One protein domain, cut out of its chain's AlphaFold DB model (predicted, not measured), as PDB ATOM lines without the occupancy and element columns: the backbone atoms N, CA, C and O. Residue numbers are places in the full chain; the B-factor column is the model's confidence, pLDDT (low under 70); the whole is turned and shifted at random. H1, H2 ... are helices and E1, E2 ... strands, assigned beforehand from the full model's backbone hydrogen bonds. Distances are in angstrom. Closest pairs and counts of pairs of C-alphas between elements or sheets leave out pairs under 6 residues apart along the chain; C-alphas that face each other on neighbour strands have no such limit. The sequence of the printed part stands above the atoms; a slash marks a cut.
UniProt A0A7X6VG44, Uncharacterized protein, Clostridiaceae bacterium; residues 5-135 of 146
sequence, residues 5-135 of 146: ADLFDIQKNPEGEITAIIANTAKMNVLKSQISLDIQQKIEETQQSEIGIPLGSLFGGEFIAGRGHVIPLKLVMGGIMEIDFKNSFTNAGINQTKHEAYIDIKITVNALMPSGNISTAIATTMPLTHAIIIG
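AT A GLANCE: This is residues 5 to 135 of the 146 residues of an uncharacterized protein of Clostridiaceae bacterium (UniProt A0A7X6VG44). This is a long rod whose spine is a twisted antiparallel sheet: the very long strands E7 and E8 form a hairpin, E6 and the short E5 pair with different parts of E7, and the long helix H1 packs on this sheet, slantwise to its strands. A small hairpin, E1 and E2, lies toward one end of the rod, and a small head of E3, H2, E4 and the loop residues 59 to 69 makes the other. There are 131 residues printed, with two named helices and eight named strands in the order E1 E2 H1 E3 H2 E4 E5 E6 E7 E8; the class is mixed, helices and strands. The whole is extended, with a radius of gyration of the C-alphas of 22.4 A and spans of 73 by 30 by 19 A.

HOW THE PARTS SIT: Start with E1, residues 8 to 12, and E2, residues 18 to 23, an antiparallel hairpin with N 9 and O 22 within hydrogen-bond range at 2.8 A. H1, residues 25 to 48, is on the branched sheet at a height over the sheet of 8.8 A, over E6, residues 82 to 93, and E7, residues 96 to 113. It stands at 52 degrees to E6 on the local plane. The closest C-alphas of H1 and E5, residues 74 to 77, are Gln 47 and Lys 74, 5.6 A apart. In H1 19 of 20 O i to N i+4 pairs are within hydrogen-bond range; H2, residues 55 to 58, is too short for such a pair. Next find E3, residues 52 to 54, antiparallel to E4, residues 70 to 72, with N 53 and O 71 at 2.9 A. E4 runs on into E5 at 39 degrees. On one side of E7 lie E5, with N 76 and O 110 at 2.8 A, and E6, with N 86 and O 102 at 2.9 A. On the other side is E8, residues 116 to 134, with N 105 and O 124 at 2.8 A. E6, E7 and E8 form a meander, each strand the antiparallel neighbour of the one before.

IN THESE COORDINATES: Find C-alpha 8 at (96.422, 83.246, 96.351), where E1 begins. From C-alpha 25 at (92.553, 75.339, 96.679) H1 runs 35.1 A. E6 measures 34.3 A, E7 54.1 A, and E8 56.8 A, ending at C-alpha 134 at (109.584, 92.287, 94.094).

THE WHOLE: The C-alphas of Pro 14 and Phe 63, the two farthest apart, are 73.6 A apart. The printed part has no cut. H2 to E4 is a long link of 11 residues. Residues 47 to 50 and 60 have pLDDT under 70.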
ATOM      1  N   ALA A   5      94.399  88.157  94.934       83.81
ATOM      2  CA  ALA A   5      94.092  87.875  96.336       83.81
ATOM      3  C   ALA A   5      92.883  86.939  96.531       83.81
ATOM      4  O   ALA A   5      92.691  86.379  97.614       83.81
ATOM      5  N   ASP A   6      92.065  86.725  95.495       86.44
ATOM      6  CA  ASP A   6      90.979  85.755  95.578       86.44
ATOM      7  C   ASP A   6      91.503  84.324  95.546       86.44
ATOM      8  O   ASP A   6      90.948  83.465  96.226       86.44
ATOM      9  N   LEU A   7      92.567  84.063  94.787       90.44
ATOM     10  CA  LEU A   7      93.079  82.714  94.541       90.44
ATOM     11  C   LEU A   7      94.367  82.400  95.301       90.44
ATOM     12  O   LEU A   7      94.670  81.224  95.504       90.44
ATOM     13  N   PHE A   8      95.115  83.416  95.725       93.19
ATOM     14  CA  PHE A   8      96.422  83.246  96.351       93.19
ATOM     15  C   PHE A   8      96.565  84.113  97.597       93.19
ATOM     16  O   PHE A   8      96.223  85.293  97.590       93.19
ATOM     17  N   ASP A   9      97.123  83.520  98.649       92.69
ATOM     18  CA  ASP A   9      97.564  84.216  99.853       92.69
ATOM     19  C   ASP A   9      99.084  84.414  99.827       92.69
ATOM     20  O   ASP A   9      99.832  83.526  99.404       92.69
ATOM     21  N   ILE A  10      99.542  85.585 100.271       91.31
ATOM     22  CA  ILE A  10     100.961  85.951 100.283       91.31
ATOM     23  C   ILE A  10     101.421  86.033 101.732       91.31
ATOM     24  O   ILE A  10     101.064  86.963 102.457       91.31
ATOM     25  N   GLN A  11     102.296  85.114 102.129       92.19
ATOM     26  CA  GLN A  11     102.944  85.176 103.432       92.19
ATOM     27  C   GLN A  11     104.220  86.002 103.358       92.19
ATOM     28  O   GLN A  11     105.001  85.892 102.407       92.19
ATOM     29  N   LYS A  12     104.422  86.831 104.382       92.06
ATOM     30  CA  LYS A  12     105.591  87.694 104.519       92.06
ATOM     31  C   LYS A  12     106.277  87.479 105.860       92.06
ATOM     32  O   LYS A  12     105.617  87.175 106.852       92.06
ATOM     33  N   ASN A  13     107.592  87.663 105.896       90.44
ATOM     34  CA  ASN A  13     108.339  87.733 107.149       90.44
ATOM     35  C   ASN A  13     108.169  89.122 107.821       90.44
ATOM     36  O   ASN A  13     107.584  90.028 107.218       90.44
ATOM     37  N   PRO A  14     108.680  89.331 109.052       93.25
ATOM     38  CA  PRO A  14     108.612  90.631 109.732       93.25
ATOM     39  C   PRO A  14     109.295  91.786 108.985       93.25
ATOM     40  O   PRO A  14     108.967  92.944 109.219       93.25
ATOM     41  N   GLU A  15     110.227  91.482 108.079       88.31
ATOM     42  CA  GLU A  15     110.918  92.458 107.226       88.31
ATOM     43  C   GLU A  15     110.098  92.830 105.973       88.31
ATOM     44  O   GLU A  15     110.510  93.682 105.188       88.31
ATOM     45  N   GLY A  16     108.927  92.209 105.782       85.75
ATOM     46  CA  GLY A  16     108.020  92.450 104.659       85.75
ATOM     47  C   GLY A  16     108.338  91.647 103.394       85.75
ATOM     48  O   GLY A  16     107.676  91.847 102.373       85.75
ATOM     49  N   GLU A  17     109.309  90.735 103.442       87.06
ATOM     50  CA  GLU A  17     109.694  89.889 102.310       87.06
ATOM     51  C   GLU A  17     108.731  88.725 102.130       87.06
ATOM     52  O   GLU A  17     108.313  88.106 103.106       87.06
ATOM     53  N   ILE A  18     108.424  88.390 100.878       89.00
ATOM     54  CA  ILE A  18     107.544  87.270 100.543       89.00
ATOM     55  C   ILE A  18     108.273  85.951 100.812       89.00
ATOM     56  O   ILE A  18     109.316  85.683 100.220       89.00
ATOM     57  N   THR A  19     107.702  85.120 101.682       89.19
ATOM     58  CA  THR A  19     108.249  83.806 102.050       89.19
ATOM     59  C   THR A  19     107.491  82.655 101.405       89.19
ATOM     60  O   THR A  19     108.083  81.613 101.131       89.19
ATOM     61  N   ALA A  20     106.195  82.831 101.144       89.38
ATOM     62  CA  ALA A  20     105.369  81.828 100.489       89.38
ATOM     63  C   ALA A  20     104.207  82.466  99.725       89.38
ATOM     64  O   ALA A  20     103.670  83.503 100.117       89.38
ATOM     65  N   ILE A  21     103.795  81.786  98.657       91.75
ATOM     66  CA  ILE A  21     102.537  82.028  97.955       91.75
ATOM     67  C   ILE A  21     101.718  80.753  98.087       91.75
ATOM     68  O   ILE A  21     102.135  79.693  97.621       91.75
ATOM     69  N   ILE A  22     100.568  80.853  98.745       92.69
ATOM     70  CA  ILE A  22      99.715  79.711  99.061       92.69
ATOM     71  C   ILE A  22      98.459  79.793  98.207       92.69
ATOM     72  O   ILE A  22      97.709  80.763  98.271       92.69
ATOM     73  N   ALA A  23      98.216  78.760  97.407       92.50
ATOM     74  CA  ALA A  23      96.995  78.660  96.622       92.50
ATOM     75  C   ALA A  23      95.791  78.362  97.527       92.50
ATOM     76  O   ALA A  23      95.804  77.411  98.312       92.50
ATOM     77  N   ASN A  24      94.714  79.128  97.367       93.38
ATOM     78  CA  ASN A  24      93.428  78.839  97.984       93.38
ATOM     79  C   ASN A  24      92.702  77.759  97.170       93.38
ATOM     80  O   ASN A  24      91.823  78.036  96.351       93.38
ATOM     81  N   THR A  25      93.090  76.504  97.397       92.19
ATOM     82  CA  THR A  25      92.553  75.339  96.679       92.19
ATOM     83  C   THR A  25      91.044  75.179  96.861       92.19
ATOM     84  O   THR A  25      90.361  74.743  95.936       92.19
ATOM     85  N   ALA A  26      90.498  75.587  98.011       93.12
ATOM     86  CA  ALA A  26      89.062  75.565  98.264       93.12
ATOM     87  C   ALA A  26      88.309  76.512  97.316       93.12
ATOM     88  O   ALA A  26      87.397  76.073  96.614       93.12
ATOM     89  N   LYS A  27      88.726  77.783  97.226       91.56
ATOM     90  CA  LYS A  27      88.138  78.748  96.280       91.56
ATOM     91  C   LYS A  27      88.356  78.333  94.827       91.56
ATOM     92  O   LYS A  27      87.435  78.433  94.022       91.56
ATOM     93  N   MET A  28      89.540  77.817  94.500       92.75
ATOM     94  CA  MET A  28      89.838  77.275  93.173       92.75
ATOM     95  C   MET A  28      88.876  76.144  92.791       92.75
ATOM     96  O   MET A  28      88.348  76.148  91.685       92.75
ATOM     97  N   ASN A  29      88.592  75.203  93.693       93.12
ATOM     98  CA  ASN A  29      87.645  74.120  93.427       93.12
ATOM     99  C   ASN A  29      86.207  74.623  93.263       93.12
ATOM    100  O   ASN A  29      85.517  74.164  92.357       93.12
ATOM    101  N   VAL A  30      85.774  75.595  94.073       94.00
ATOM    102  CA  VAL A  30      84.465  76.251  93.891       94.00
ATOM    103  C   VAL A  30      84.369  76.876  92.500       94.00
ATOM    104  O   VAL A  30      83.380  76.670  91.800       94.00
ATOM    105  N   LEU A  31      85.420  77.574  92.069       92.81
ATOM    106  CA  LEU A  31      85.486  78.161  90.738       92.81
ATOM    107  C   LEU A  31      85.451  77.100  89.628       92.81
ATOM    108  O   LEU A  31      84.723  77.283  88.657       92.81
ATOM    109  N   LYS A  32      86.180  75.979  89.768       93.19
ATOM    110  CA  LYS A  32      86.088  74.860  88.806       93.19
ATOM    111  C   LYS A  32      84.647  74.393  88.670       93.19
ATOM    112  O   LYS A  32      84.150  74.298  87.557       93.19
ATOM    113  N   SER A  33      83.969  74.146  89.792       93.62
ATOM    114  CA  SER A  33      82.579  73.692  89.784       93.62
ATOM    115  C   SER A  33      81.643  74.694  89.108       93.62
ATOM    116  O   SER A  33      80.805  74.281  88.315       93.62
ATOM    117  N   GLN A  34      81.805  75.994  89.372       93.94
ATOM    118  CA  GLN A  34      81.013  77.043  88.723       93.94
ATOM    119  C   GLN A  34      81.228  77.058  87.207       93.94
ATOM    120  O   GLN A  34      80.264  76.979  86.457       93.94
ATOM    121  N   ILE A  35      82.485  77.054  86.754       93.19
ATOM    122  CA  ILE A  35      82.813  77.038  85.322       93.19
ATOM    123  C   ILE A  35      82.268  75.771  84.649       93.19
ATOM    124  O   ILE A  35      81.726  75.847  83.548       93.19
ATOM    125  N   SER A  36      82.380  74.610  85.301       93.12
ATOM    126  CA  SER A  36      81.835  73.360  84.770       93.12
ATOM    127  C   SER A  36      80.320  73.425  84.581       93.12
ATOM    128  O   SER A  36      79.830  73.019  83.528       93.12
ATOM    129  N   LEU A  37      79.593  73.950  85.572       93.38
ATOM    130  CA  LEU A  37      78.140  74.110  85.502       93.38
ATOM    131  C   LEU A  37      77.736  75.122  84.427       93.38
ATOM    132  O   LEU A  37      76.846  74.827  83.635       93.38
ATOM    133  N   ASP A  38      78.426  76.260  84.341       93.69
ATOM    134  CA  ASP A  38      78.138  77.303  83.353       93.69
ATOM    135  C   ASP A  38      78.329  76.790  81.920       93.69
ATOM    136  O   ASP A  38      77.473  76.992  81.056       93.69
ATOM    137  N   ILE A  39      79.433  76.083  81.649       92.31
ATOM    138  CA  ILE A  39      79.681  75.493  80.327       92.31
ATOM    139  C   ILE A  39      78.641  74.409  80.022       92.31
ATOM    140  O   ILE A  39      78.124  74.364  78.903       92.31
ATOM    141  N   GLN A  40      78.314  73.552  80.994       91.00
ATOM    142  CA  GLN A  40      77.294  72.520  80.813       91.00
ATOM    143  C   GLN A  40      75.934  73.138  80.472       91.00
ATOM    144  O   GLN A  40      75.327  72.760  79.468       91.00
ATOM    145  N   GLN A  41      75.497  74.137  81.241       91.44
ATOM    146  CA  GLN A  41      74.252  74.855  80.993       91.44
ATOM    147  C   GLN A  41      74.267  75.516  79.613       91.44
ATOM    148  O   GLN A  41      73.288  75.423  78.874       91.44
ATOM    149  N   LYS A  42      75.387  76.126  79.202       90.06
ATOM    150  CA  LYS A  42      75.488  76.753  77.879       90.06
ATOM    151  C   LYS A  42      75.340  75.747  76.740       90.06
ATOM    152  O   LYS A  42      74.698  76.060  75.735       90.06
ATOM    153  N   ILE A  43      75.899  74.547  76.886       88.62
ATOM    154  CA  ILE A  43      75.723  73.461  75.911       88.62
ATOM    155  C   ILE A  43      74.251  73.033  75.858       88.62
ATOM    156  O   ILE A  43      73.714  72.853  74.768       88.62
ATOM    157  N   GLU A  44      73.582  72.913  77.004       85.88
ATOM    158  CA  GLU A  44      72.167  72.533  77.088       85.88
ATOM    159  C   GLU A  44      71.224  73.599  76.504       85.88
ATOM    160  O   GLU A  44      70.338  73.265  75.720       85.88
ATOM    161  N   GLU A  45      71.449  74.884  76.787       86.75
ATOM    162  CA  GLU A  45      70.716  76.002  76.167       86.75
ATOM    163  C   GLU A  45      70.872  76.007  74.642       86.75
ATOM    164  O   GLU A  45      69.927  76.263  73.895       86.75
ATOM    165  N   THR A  46      72.072  75.677  74.165       80.69
ATOM    166  CA  THR A  46      72.382  75.603  72.735       80.69
ATOM    167  C   THR A  46      71.598  74.473  72.047       80.69
ATOM    168  O   THR A  46      71.254  74.611  70.877       80.69
ATOM    169  N   GLN A  47      71.218  73.402  72.765       67.25
ATOM    170  CA  GLN A  47      70.318  72.356  72.244       67.25
ATOM    171  C   GLN A  47      68.877  72.839  72.029       67.25
ATOM    172  O   GLN A  47      68.153  72.232  71.246       67.25
ATOM    173  N   GLN A  48      68.431  73.868  72.757       60.41
ATOM    174  CA  GLN A  48      67.070  74.403  72.625       60.41
ATOM    175  C   GLN A  48      66.919  75.305  71.395       60.41
ATOM    176  O   GLN A  48      65.803  75.562  70.949       60.41
ATOM    177  N   SER A  49      68.037  75.777  70.842       60.09
ATOM    178  CA  SER A  49      68.059  76.431  69.537       60.09
ATOM    179  C   SER A  49      68.047  75.361  68.445       60.09
ATOM    180  O   SER A  49      68.753  74.361  68.561       60.09
ATOM    181  N   GLU A  50      67.261  75.552  67.381       64.50
ATOM    182  CA  GLU A  50      67.213  74.646  66.222       64.50
ATOM    183  C   GLU A  50      68.540  74.687  65.444       64.50
ATOM    184  O   GLU A  50      68.670  75.317  64.396       64.50
ATOM    185  N   ILE A  51      69.570  74.036  65.981       75.50
ATOM    186  CA  ILE A  51      70.833  73.835  65.283       75.50
ATOM    187  C   ILE A  51      70.658  72.628  64.379       75.50
ATOM    188  O   ILE A  51      70.264  71.545  64.814       75.50
ATOM    189  N   GLY A  52      70.973  72.803  63.103       81.12
ATOM    190  CA  GLY A  52      70.914  71.721  62.141       81.12
ATOM    191  C   GLY A  52      71.978  71.850  61.069       81.12
ATOM    192  O   GLY A  52      72.449  72.942  60.748       81.12
ATOM    193  N   ILE A  53      72.367  70.703  60.526       83.44
ATOM    194  CA  ILE A  53      73.373  70.604  59.472       83.44
ATOM    195  C   ILE A  53      72.647  70.264  58.165       83.44
ATOM    196  O   ILE A  53      71.927  69.262  58.112       83.44
ATOM    197  N   PRO A  54      72.811  71.057  57.091       86.75
ATOM    198  CA  PRO A  54      72.257  70.711  55.787       86.75
ATOM    199  C   PRO A  54      72.863  69.405  55.268       86.75
ATOM    200  O   PRO A  54      74.086  69.251  55.308       86.75
ATOM    201  N   LEU A  55      72.035  68.499  54.733       82.94
ATOM    202  CA  LEU A  55      72.476  67.197  54.204       82.94
ATOM    203  C   LEU A  55      73.661  67.310  53.240       82.94
ATOM    204  O   LEU A  55      74.593  66.513  53.313       82.94
ATOM    205  N   GLY A  56      73.671  68.314  52.363       83.00
ATOM    206  CA  GLY A  56      74.761  68.499  51.410       83.00
ATOM    207  C   GLY A  56      76.117  68.809  52.059       83.00
ATOM    208  O   GLY A  56      77.151  68.540  51.456       83.00
ATOM    209  N   SER A  57      76.131  69.275  53.313       84.19
ATOM    210  CA  SER A  57      77.355  69.454  54.109       84.19
ATOM    211  C   SER A  57      77.900  68.133  54.671       84.19
ATOM    212  O   SER A  57      79.088  68.049  54.953       84.19
ATOM    213  N   LEU A  58      77.062  67.098  54.816       77.19
ATOM    214  CA  LEU A  58      77.472  65.769  55.296       77.19
ATOM    215  C   LEU A  58      78.060  64.897  54.176       77.19
ATOM    216  O   LEU A  58      78.941  64.082  54.429       77.19
ATOM    217  N   PHE A  59      77.587  65.071  52.936       76.94
ATOM    218  CA  PHE A  59      77.995  64.254  51.783       76.94
ATOM    219  C   PHE A  59      79.195  64.814  50.992       76.94
ATOM    220  O   PHE A  59      79.603  64.212  50.002       76.94
ATOM    221  N   GLY A  60      79.793  65.929  51.431       64.94
ATOM    222  CA  GLY A  60      81.173  66.290  51.074       64.94
ATOM    223  C   GLY A  60      81.428  66.862  49.671       64.94
ATOM    224  O   GLY A  60      82.563  66.806  49.207       64.94
ATOM    225  N   GLY A  61      80.426  67.425  48.988       79.81
ATOM    226  CA  GLY A  61      80.623  68.121  47.707       79.81
ATOM    227  C   GLY A  61      80.533  69.643  47.843       79.81
ATOM    228  O   GLY A  61      79.512  70.145  48.304       79.81
ATOM    229  N   GLU A  62      81.538  70.395  47.379       79.31
ATOM    230  CA  GLU A  62      81.547  71.874  47.438       79.31
ATOM    231  C   GLU A  62      80.302  72.512  46.792       79.31
ATOM    232  O   GLU A  62      79.763  73.488  47.303       79.31
ATOM    233  N   PHE A  63      79.776  71.920  45.712       83.75
ATOM    234  CA  PHE A  63      78.571  72.412  45.026       83.75
ATOM    235  C   PHE A  63      77.260  72.222  45.810       83.75
ATOM    236  O   PHE A  63      76.259  72.887  45.512       83.75
ATOM    237  N   ILE A  64      77.233  71.300  46.774       85.12
ATOM    238  CA  ILE A  64      76.044  70.967  47.574       85.12
ATOM    239  C   ILE A  64      76.205  71.327  49.054       85.12
ATOM    240  O   ILE A  64      75.223  71.259  49.791       85.12
ATOM    241  N   ALA A  65      77.391  71.763  49.487       85.75
ATOM    242  CA  ALA A  65      77.631  72.246  50.839       85.75
ATOM    243  C   ALA A  65      76.612  73.337  51.217       85.75
ATOM    244  O   ALA A  65      76.301  74.231  50.428       85.75
ATOM    245  N   GLY A  66      76.033  73.232  52.412       84.12
ATOM    246  CA  GLY A  66      75.009  74.164  52.887       84.12
ATOM    247  C   GLY A  66      73.619  74.020  52.243       84.12
ATOM    248  O   GLY A  66      72.706  74.738  52.642       84.12
ATOM    249  N   ARG A  67      73.418  73.109  51.280       84.88
ATOM    250  CA  ARG A  67      72.121  72.873  50.616       84.88
ATOM    251  C   ARG A  67      71.449  71.583  51.096       84.88
ATOM    252  O   ARG A  67      72.085  70.681  51.642       84.88
ATOM    253  N   GLY A  68      70.149  71.473  50.818       85.69
ATOM    254  CA  GLY A  68      69.330  70.296  51.122       85.69
ATOM    255  C   GLY A  68      68.566  70.405  52.440       85.69
ATOM    256  O   GLY A  68      68.579  71.443  53.097       85.69
ATOM    257  N   HIS A  69      67.866  69.327  52.801       86.25
ATOM    258  CA  HIS A  69      67.111  69.256  54.050       86.25
ATOM    259  C   HIS A  69      68.048  69.405  55.256       86.25
ATOM    260  O   HIS A  69      69.166  68.883  55.251       86.25
ATOM    261  N   VAL A  70      67.593  70.132  56.272       87.00
ATOM    262  CA  VAL A  70      68.353  70.380  57.497       87.00
ATOM    263  C   VAL A  70      68.126  69.214  58.446       87.00
ATOM    264  O   VAL A  70      66.996  68.945  58.840       87.00
ATOM    265  N   ILE A  71      69.199  68.516  58.805       84.62
ATOM    266  CA  ILE A  71      69.147  67.447  59.800       84.62
ATOM    267  C   ILE A  71      69.347  68.065  61.182       84.62
ATOM    268  O   ILE A  71      70.351  68.759  61.378       84.62
ATOM    269  N   PRO A  72      68.428  67.835  62.137       84.94
ATOM    270  CA  PRO A  72      68.555  68.385  63.478       84.94
ATOM    271  C   PRO A  72      69.776  67.797  64.187       84.94
ATOM    272  O   PRO A  72      70.057  66.598  64.089       84.94
ATOM    273  N   LEU A  73      70.482  68.659  64.913       85.50
ATOM    274  CA  LEU A  73      71.682  68.333  65.667       85.50
ATOM    275  C   LEU A  73      71.422  68.553  67.155       85.50
ATOM    276  O   LEU A  73      71.016  69.638  67.560       85.50
ATOM    277  N   LYS A  74      71.725  67.555  67.989       86.94
ATOM    278  CA  LYS A  74      71.712  67.720  69.448       86.94
ATOM    279  C   LYS A  74      73.134  67.682  69.990       86.94
ATOM    280  O   LYS A  74      73.813  66.667  69.867       86.94
ATOM    281  N   LEU A  75      73.580  68.775  70.602       88.50
ATOM    282  CA  LEU A  75      74.904  68.866  71.221       88.50
ATOM    283  C   LEU A  75      74.837  68.433  72.681       88.50
ATOM    284  O   LEU A  75      74.171  69.083  73.471       88.50
ATOM    285  N   VAL A  76      75.543  67.379  73.064       88.88
ATOM    286  CA  VAL A  76      75.634  66.931  74.459       88.88
ATOM    287  C   VAL A  76      77.085  66.865  74.905       88.88
ATOM    288  O   VAL A  76      77.984  66.606  74.107       88.88
ATOM    289  N   MET A  77      77.329  67.077  76.195       89.00
ATOM    290  CA  MET A  77      78.656  66.854  76.759       89.00
ATOM    291  C   MET A  77      78.970  65.352  76.735       89.00
ATOM    292  O   MET A  77      78.171  64.530  77.181       89.00
ATOM    293  N   GLY A  78      80.116  64.989  76.161       84.81
ATOM    294  CA  GLY A  78      80.499  63.605  75.886       84.81
ATOM    295  C   GLY A  78      81.219  62.886  77.023       84.81
ATOM    296  O   GLY A  78      81.638  61.747  76.836       84.81
ATOM    297  N   GLY A  79      81.393  63.528  78.178       82.75
ATOM    298  CA  GLY A  79      82.110  62.960  79.315       82.75
ATOM    299  C   GLY A  79      82.356  63.979  80.422       82.75
ATOM    300  O   GLY A  79      81.705  65.020  80.481       82.75
ATOM    301  N   ILE A  80      83.307  63.662  81.300       83.50
ATOM    302  CA  ILE A  80      83.755  64.569  82.359       83.50
ATOM    303  C   ILE A  80      84.584  65.691  81.727       83.50
ATOM    304  O   ILE A  80      85.421  65.443  80.861       83.50
ATOM    305  N   MET A  81      84.343  66.921  82.167       90.62
ATOM    306  CA  MET A  81      85.172  68.070  81.829       90.62
ATOM    307  C   MET A  81      86.392  68.119  82.747       90.62
ATOM    308  O   MET A  81      86.259  68.052  83.969       90.62
ATOM    309  N   GLU A  82      87.574  68.278  82.162       93.94
ATOM    310  CA  GLU A  82      88.811  68.481  82.911       93.94
ATOM    311  C   GLU A  82      89.096  69.980  82.991       93.94
ATOM    312  O   GLU A  82      89.256  70.644  81.965       93.94
ATOM    313  N   ILE A  83      89.146  70.515  84.212       94.50
ATOM    314  CA  ILE A  83      89.551  71.896  84.477       94.50
ATOM    315  C   ILE A  83      90.749  71.878  85.418       94.50
ATOM    316  O   ILE A  83      90.631  71.428  86.562       94.50
ATOM    317  N   ASP A  84      91.868  72.445  84.981       94.31
ATOM    318  CA  ASP A  84      93.113  72.500  85.744       94.31
ATOM    319  C   ASP A  84      93.654  73.918  85.874       94.31
ATOM    320  O   ASP A  84      93.632  74.697  84.926       94.31
ATOM    321  N   PHE A  85      94.182  74.247  87.055       93.25
ATOM    322  CA  PHE A  85      94.927  75.488  87.253       93.25
ATOM    323  C   PHE A  85      96.406  75.228  87.016       93.25
ATOM    324  O   PHE A  85      96.982  74.306  87.599       93.25
ATOM    325  N   LYS A  86      97.030  76.076  86.205       93.38
ATOM    326  CA  LYS A  86      98.471  76.072  85.971       93.38
ATOM    327  C   LYS A  86      99.080  77.363  86.473       93.38
ATOM    328  O   LYS A  86      98.549  78.435  86.215       93.38
ATOM    329  N   ASN A  87     100.222  77.247  87.137       92.31
ATOM    330  CA  ASN A  87     100.970  78.388  87.642       92.31
ATOM    331  C   ASN A  87     102.320  78.474  86.929       92.31
ATOM    332  O   ASN A  87     102.952  77.450  86.666       92.31
ATOM    333  N   SER A  88     102.762  79.690  86.635       93.06
ATOM    334  CA  SER A  88     104.051  79.978  86.011       93.06
ATOM    335  C   SER A  88     104.771  81.066  86.794       93.06
ATOM    336  O   SER A  88     104.165  82.072  87.154       93.06
ATOM    337  N   PHE A  89     106.066  80.873  87.039       92.56
ATOM    338  CA  PHE A  89     106.948  81.878  87.622       92.56
ATOM    339  C   PHE A  89     108.022  82.221  86.598       92.56
ATOM    340  O   PHE A  89     108.808  81.365  86.199       92.56
ATOM    341  N   THR A  90     108.050  83.475  86.160       93.62
ATOM    342  CA  THR A  90     108.988  83.960  85.144       93.62
ATOM    343  C   THR A  90     109.775  85.151  85.669       93.62
ATOM    344  O   THR A  90     109.281  85.940  86.473       93.62
ATOM    345  N   ASN A  91     111.029  85.287  85.238       90.38
ATOM    346  CA  ASN A  91     111.820  86.471  85.551       90.38
ATOM    347  C   ASN A  91     111.259  87.674  84.766       90.38
ATOM    348  O   ASN A  91     111.129  87.602  83.545       90.38
ATOM    349  N   ALA A  92     110.926  88.757  85.469       89.00
ATOM    350  CA  ALA A  92     110.399  89.998  84.900       89.00
ATOM    351  C   ALA A  92     111.345  91.203  85.082       89.00
ATOM    352  O   ALA A  92     110.999  92.316  84.692       89.00
ATOM    353  N   GLY A  93     112.533  91.009  85.667       87.94
ATOM    354  CA  GLY A  93     113.516  92.064  85.907       87.94
ATOM    355  C   GLY A  93     114.563  91.691  86.962       87.94
ATOM    356  O   GLY A  93     114.518  90.617  87.550       87.94
ATOM    357  N   ILE A  94     115.495  92.615  87.239       82.44
ATOM    358  CA  ILE A  94     116.707  92.365  88.054       82.44
ATOM    359  C   ILE A  94     116.383  91.736  89.422       82.44
ATOM    360  O   ILE A  94     117.141  90.887  89.872       82.44
ATOM    361  N   ASN A  95     115.238  92.075  90.031       86.62
ATOM    362  CA  ASN A  95     114.709  91.429  91.244       86.62
ATOM    363  C   ASN A  95     113.187  91.313  91.187       86.62
ATOM    364  O   ASN A  95     112.485  91.667  92.135       86.62
ATOM    365  N   GLN A  96     112.662  90.915  90.030       88.81
ATOM    366  CA  GLN A  96     111.225  90.790  89.836       88.81
ATOM    367  C   GLN A  96     110.883  89.412  89.295       88.81
ATOM    368  O   GLN A  96     111.431  88.964  88.288       88.81
ATOM    369  N   THR A  97     109.939  88.749  89.950       92.25
ATOM    370  CA  THR A  97     109.362  87.494  89.477       92.25
ATOM    371  C   THR A  97     107.893  87.724  89.175       92.25
ATOM    372  O   THR A  97     107.123  88.118  90.044       92.25
ATOM    373  N   LYS A  98     107.489  87.483  87.934       93.75
ATOM    374  CA  LYS A  98     106.088  87.485  87.537       93.75
ATOM    375  C   LYS A  98     105.512  86.101  87.797       93.75
ATOM    376  O   LYS A  98     105.970  85.120  87.216       93.75
ATOM    377  N   HIS A  99     104.517  86.038  88.669       94.50
ATOM    378  CA  HIS A  99     103.704  84.853  88.877       94.50
ATOM    379  C   HIS A  99     102.406  84.985  88.083       94.50
ATOM    380  O   HIS A  99     101.739  86.014  88.162       94.50
ATOM    381  N   GLU A 100     102.047  83.956  87.328       93.88
ATOM    382  CA  GLU A 100     100.842  83.913  86.502       93.88
ATOM    383  C   GLU A 100     100.063  82.639  86.779       93.88
ATOM    384  O   GLU A 100     100.648  81.558  86.842       93.88
ATOM    385  N   ALA A 101      98.746  82.774  86.877       93.75
ATOM    386  CA  ALA A 101      97.823  81.663  86.976       93.75
ATOM    387  C   ALA A 101      96.972  81.582  85.707       93.75
ATOM    388  O   ALA A 101      96.405  82.578  85.249       93.75
ATOM    389  N   TYR A 102      96.859  80.376  85.174       94.50
ATOM    390  CA  TYR A 102      96.086  80.019  83.995       94.50
ATOM    391  C   TYR A 102      95.084  78.930  84.353       94.50
ATOM    392  O   TYR A 102      95.302  78.153  85.286       94.50
ATOM    393  N   ILE A 103      94.010  78.852  83.578       94.88
ATOM    394  CA  ILE A 103      93.077  77.735  83.596       94.88
ATOM    395  C   ILE A 103      93.138  77.009  82.261       94.88
ATOM    396  O   ILE A 103      93.037  77.633  81.206       94.88
ATOM    397  N   ASP A 104      93.302  75.697  82.324       96.25
ATOM    398  CA  ASP A 104      93.189  74.793  81.192       96.25
ATOM    399  C   ASP A 104      91.856  74.068  81.292       96.25
ATOM    400  O   ASP A 104      91.557  73.443  82.307       96.25
ATOM    401  N   ILE A 105      91.066  74.146  80.230       95.81
ATOM    402  CA  ILE A 105      89.764  73.500  80.124       95.81
ATOM    403  C   ILE A 105      89.828  72.529  78.955       95.81
ATOM    404  O   ILE A 105      90.164  72.922  77.834       95.81
ATOM    405  N   LYS A 106      89.487  71.267  79.208       96.00
ATOM    406  CA  LYS A 106      89.295  70.249  78.177       96.00
ATOM    407  C   LYS A 106      87.908  69.649  78.304       96.00
ATOM    408  O   LYS A 106      87.496  69.203  79.374       96.00
ATOM    409  N   ILE A 107      87.199  69.614  77.188       94.69
ATOM    410  CA  ILE A 107      85.854  69.061  77.102       94.69
ATOM    411  C   ILE A 107      85.700  68.288  75.801       94.69
ATOM    412  O   ILE A 107      86.148  68.727  74.745       94.69
ATOM    413  N   THR A 108      85.009  67.156  75.872       94.19
ATOM    414  CA  THR A 108      84.515  66.459  74.685       94.19
ATOM    415  C   THR A 108      83.048  66.808  74.494       94.19
ATOM    416  O   THR A 108      82.243  66.628  75.407       94.19
ATOM    417  N   VAL A 109      82.688  67.289  73.309       92.19
ATOM    418  CA  VAL A 109      81.303  67.565  72.915       92.19
ATOM    419  C   VAL A 109      80.892  66.563  71.845       92.19
ATOM    420  O   VAL A 109      81.608  66.350  70.868       92.19
ATOM    421  N   ASN A 110      79.728  65.949  72.032       90.25
ATOM    422  CA  ASN A 110      79.135  65.009  71.099       90.25
ATOM    423  C   ASN A 110      77.971  65.672  70.372       90.25
ATOM    424  O   ASN A 110      77.053  66.202  70.993       90.25
ATOM    425  N   ALA A 111      77.988  65.586  69.054       87.81
ATOM    426  CA  ALA A 111      76.912  66.010  68.190       87.81
ATOM    427  C   ALA A 111      76.122  64.770  67.751       87.81
ATOM    428  O   ALA A 111      76.647  63.905  67.045       87.81
ATOM    429  N   LEU A 112      74.880  64.660  68.223       87.44
ATOM    430  CA  LEU A 112      73.983  63.540  67.951       87.44
ATOM    431  C   LEU A 112      73.080  63.881  66.765       87.44
ATOM    432  O   LEU A 112      72.437  64.936  66.755       87.44
ATOM    433  N   MET A 113      73.009  62.977  65.790       86.25
ATOM    434  CA  MET A 113      72.167  63.078  64.597       86.25
ATOM    435  C   MET A 113      71.461  61.739  64.338       86.25
ATOM    436  O   MET A 113      71.971  60.689  64.730       86.25
ATOM    437  N   PRO A 114      70.337  61.721  63.598       82.19
ATOM    438  CA  PRO A 114      69.692  60.475  63.175       82.19
ATOM    439  C   PRO A 114      70.627  59.527  62.408       82.19
ATOM    440  O   PRO A 114      70.490  58.312  62.501       82.19
ATOM    441  N   SER A 115      71.585  60.078  61.656       78.25
ATOM    442  CA  SER A 115      72.558  59.316  60.868       78.25
ATOM    443  C   SER A 115      73.758  58.802  61.673       78.25
ATOM    444  O   SER A 115      74.541  58.024  61.133       78.25
ATOM    445  N   GLY A 116      73.944  59.236  62.927       83.00
ATOM    446  CA  GLY A 116      75.079  58.846  63.767       83.00
ATOM    447  C   GLY A 116      75.527  59.930  64.751       83.00
ATOM    448  O   GLY A 116      74.904  60.981  64.874       83.00
ATOM    449  N   ASN A 117      76.642  59.676  65.440       84.69
ATOM    450  CA  ASN A 117      77.207  60.577  66.447       84.69
ATOM    451  C   ASN A 117      78.630  60.989  66.060       84.69
ATOM    452  O   ASN A 117      79.414  60.147  65.625       84.69
ATOM    453  N   ILE A 118      78.969  62.263  66.255       86.12
ATOM    454  CA  ILE A 118      80.325  62.791  66.056       86.12
ATOM    455  C   ILE A 118      80.816  63.380  67.374       86.12
ATOM    456  O   ILE A 118      80.104  64.157  68.001       86.12
ATOM    457  N   SER A 119      82.034  63.037  67.782       90.06
ATOM    458  CA  SER A 119      82.674  63.567  68.990       90.06
ATOM    459  C   SER A 119      83.809  64.510  68.613       90.06
ATOM    460  O   SER A 119      84.627  64.177  67.757       90.06
ATOM    461  N   THR A 120      83.885  65.667  69.268       90.12
ATOM    462  CA  THR A 120      84.996  66.613  69.120       90.12
ATOM    463  C   THR A 120      85.553  67.007  70.481       90.12
ATOM    464  O   THR A 120      84.797  67.254  71.421       90.12
ATOM    465  N   ALA A 121      86.879  67.052  70.592       92.81
ATOM    466  CA  ALA A 121      87.571  67.519  71.784       92.81
ATOM    467  C   ALA A 121      87.937  68.998  71.619       92.81
ATOM    468  O   ALA A 121      88.538  69.397  70.623       92.81
ATOM    469  N   ILE A 122      87.591  69.802  72.617       92.94
ATOM    470  CA  ILE A 122      87.897  71.227  72.700       92.94
ATOM    471  C   ILE A 122      88.860  71.412  73.866       92.94
ATOM    472  O   ILE A 122      88.585  70.968  74.981       92.94
ATOM    473  N   ALA A 123      89.985  72.073  73.604       95.56
ATOM    474  CA  ALA A 123      90.963  72.451  74.612       95.56
ATOM    475  C   ALA A 123      91.179  73.964  74.564       95.56
ATOM    476  O   ALA A 123      91.359  74.543  73.492       95.56
ATOM    477  N   THR A 124      91.131  74.626  75.715       94.62
ATOM    478  CA  THR A 124      91.285  76.079  75.819       94.62
ATOM    479  C   THR A 124      92.081  76.425  77.066       94.62
ATOM    480  O   THR A 124      91.802  75.905  78.142       94.62
ATOM    481  N   THR A 125      93.050  77.324  76.916       95.62
ATOM    482  CA  THR A 125      93.830  77.882  78.023       95.62
ATOM    483  C   THR A 125      93.508  79.364  78.147       95.62
ATOM    484  O   THR A 125      93.571  80.092  77.155       95.62
ATOM    485  N   MET A 126      93.174  79.822  79.352       92.19
ATOM    486  CA  MET A 126      92.861  81.228  79.619       92.19
ATOM    487  C   MET A 126      93.695  81.762  80.791       92.19
ATOM    488  O   MET A 126      93.831  81.070  81.802       92.19
ATOM    489  N   PRO A 127      94.245  82.987  80.703       91.31
ATOM    490  CA  PRO A 127      94.874  83.633  81.847       91.31
ATOM    491  C   PRO A 127      93.805  84.025  82.871       91.31
ATOM    492  O   PRO A 127      92.760  84.568  82.513       91.31
ATOM    493  N   LEU A 128      94.075  83.767  84.148       91.38
ATOM    494  CA  LEU A 128      93.186  84.153  85.243       91.38
ATOM    495  C   LEU A 128      93.662  85.429  85.921       91.38
ATOM    496  O   LEU A 128      92.909  86.391  86.046       91.38
ATOM    497  N   THR A 129      94.909  85.424  86.386       92.25
ATOM    498  CA  THR A 129      95.488  86.522  87.160       92.25
ATOM    499  C   THR A 129      97.013  86.444  87.151       92.25
ATOM    500  O   THR A 129      97.595  85.401  86.846       92.25
ATOM    501  N   HIS A 130      97.665  87.552  87.494       91.25
ATOM    502  CA  HIS A 130      99.111  87.629  87.635       91.25
ATOM    503  C   HIS A 130      99.520  88.588  88.757       91.25
ATOM    504  O   HIS A 130      98.814  89.550  89.057       91.25
ATOM    505  N   ALA A 131     100.719  88.399  89.299       91.50
ATOM    506  CA  ALA A 131     101.346  89.320  90.240       91.50
ATOM    507  C   ALA A 131     102.833  89.509  89.917       91.50
ATOM    508  O   ALA A 131     103.510  88.567  89.504       91.50
ATOM    509  N   ILE A 132     103.350  90.723  90.134       91.56
ATOM    510  CA  ILE A 132     104.789  91.009  90.101       91.56
ATOM    511  C   ILE A 132     105.309  90.998  91.537       91.56
ATOM    512  O   ILE A 132     104.926  91.823  92.364       91.56
ATOM    513  N   ILE A 133     106.179  90.040  91.823       89.56
ATOM    514  CA  ILE A 133     106.821  89.820  93.115       89.56
ATOM    515  C   ILE A 133     108.155  90.555  93.078       89.56
ATOM    516  O   ILE A 133     109.001  90.255  92.236       89.56
ATOM    517  N   ILE A 134     108.343  91.514  93.982       88.12
ATOM    518  CA  ILE A 134     109.584  92.287  94.094       88.12
ATOM    519  C   ILE A 134     110.450  91.653  95.187       88.12
ATOM    520  O   ILE A 134     110.025  91.558  96.338       88.12
ATOM    521  N   GLY A 135     111.651  91.214  94.817       83.81
ATOM    522  CA  GLY A 135     112.678  90.719  95.733       83.81
ATOM    523  C   GLY A 135     113.675  91.808  96.140       83.81
ATOM    524  O   GLY A 135     113.724  92.884  95.537       83.81
TER     525      GLY A 135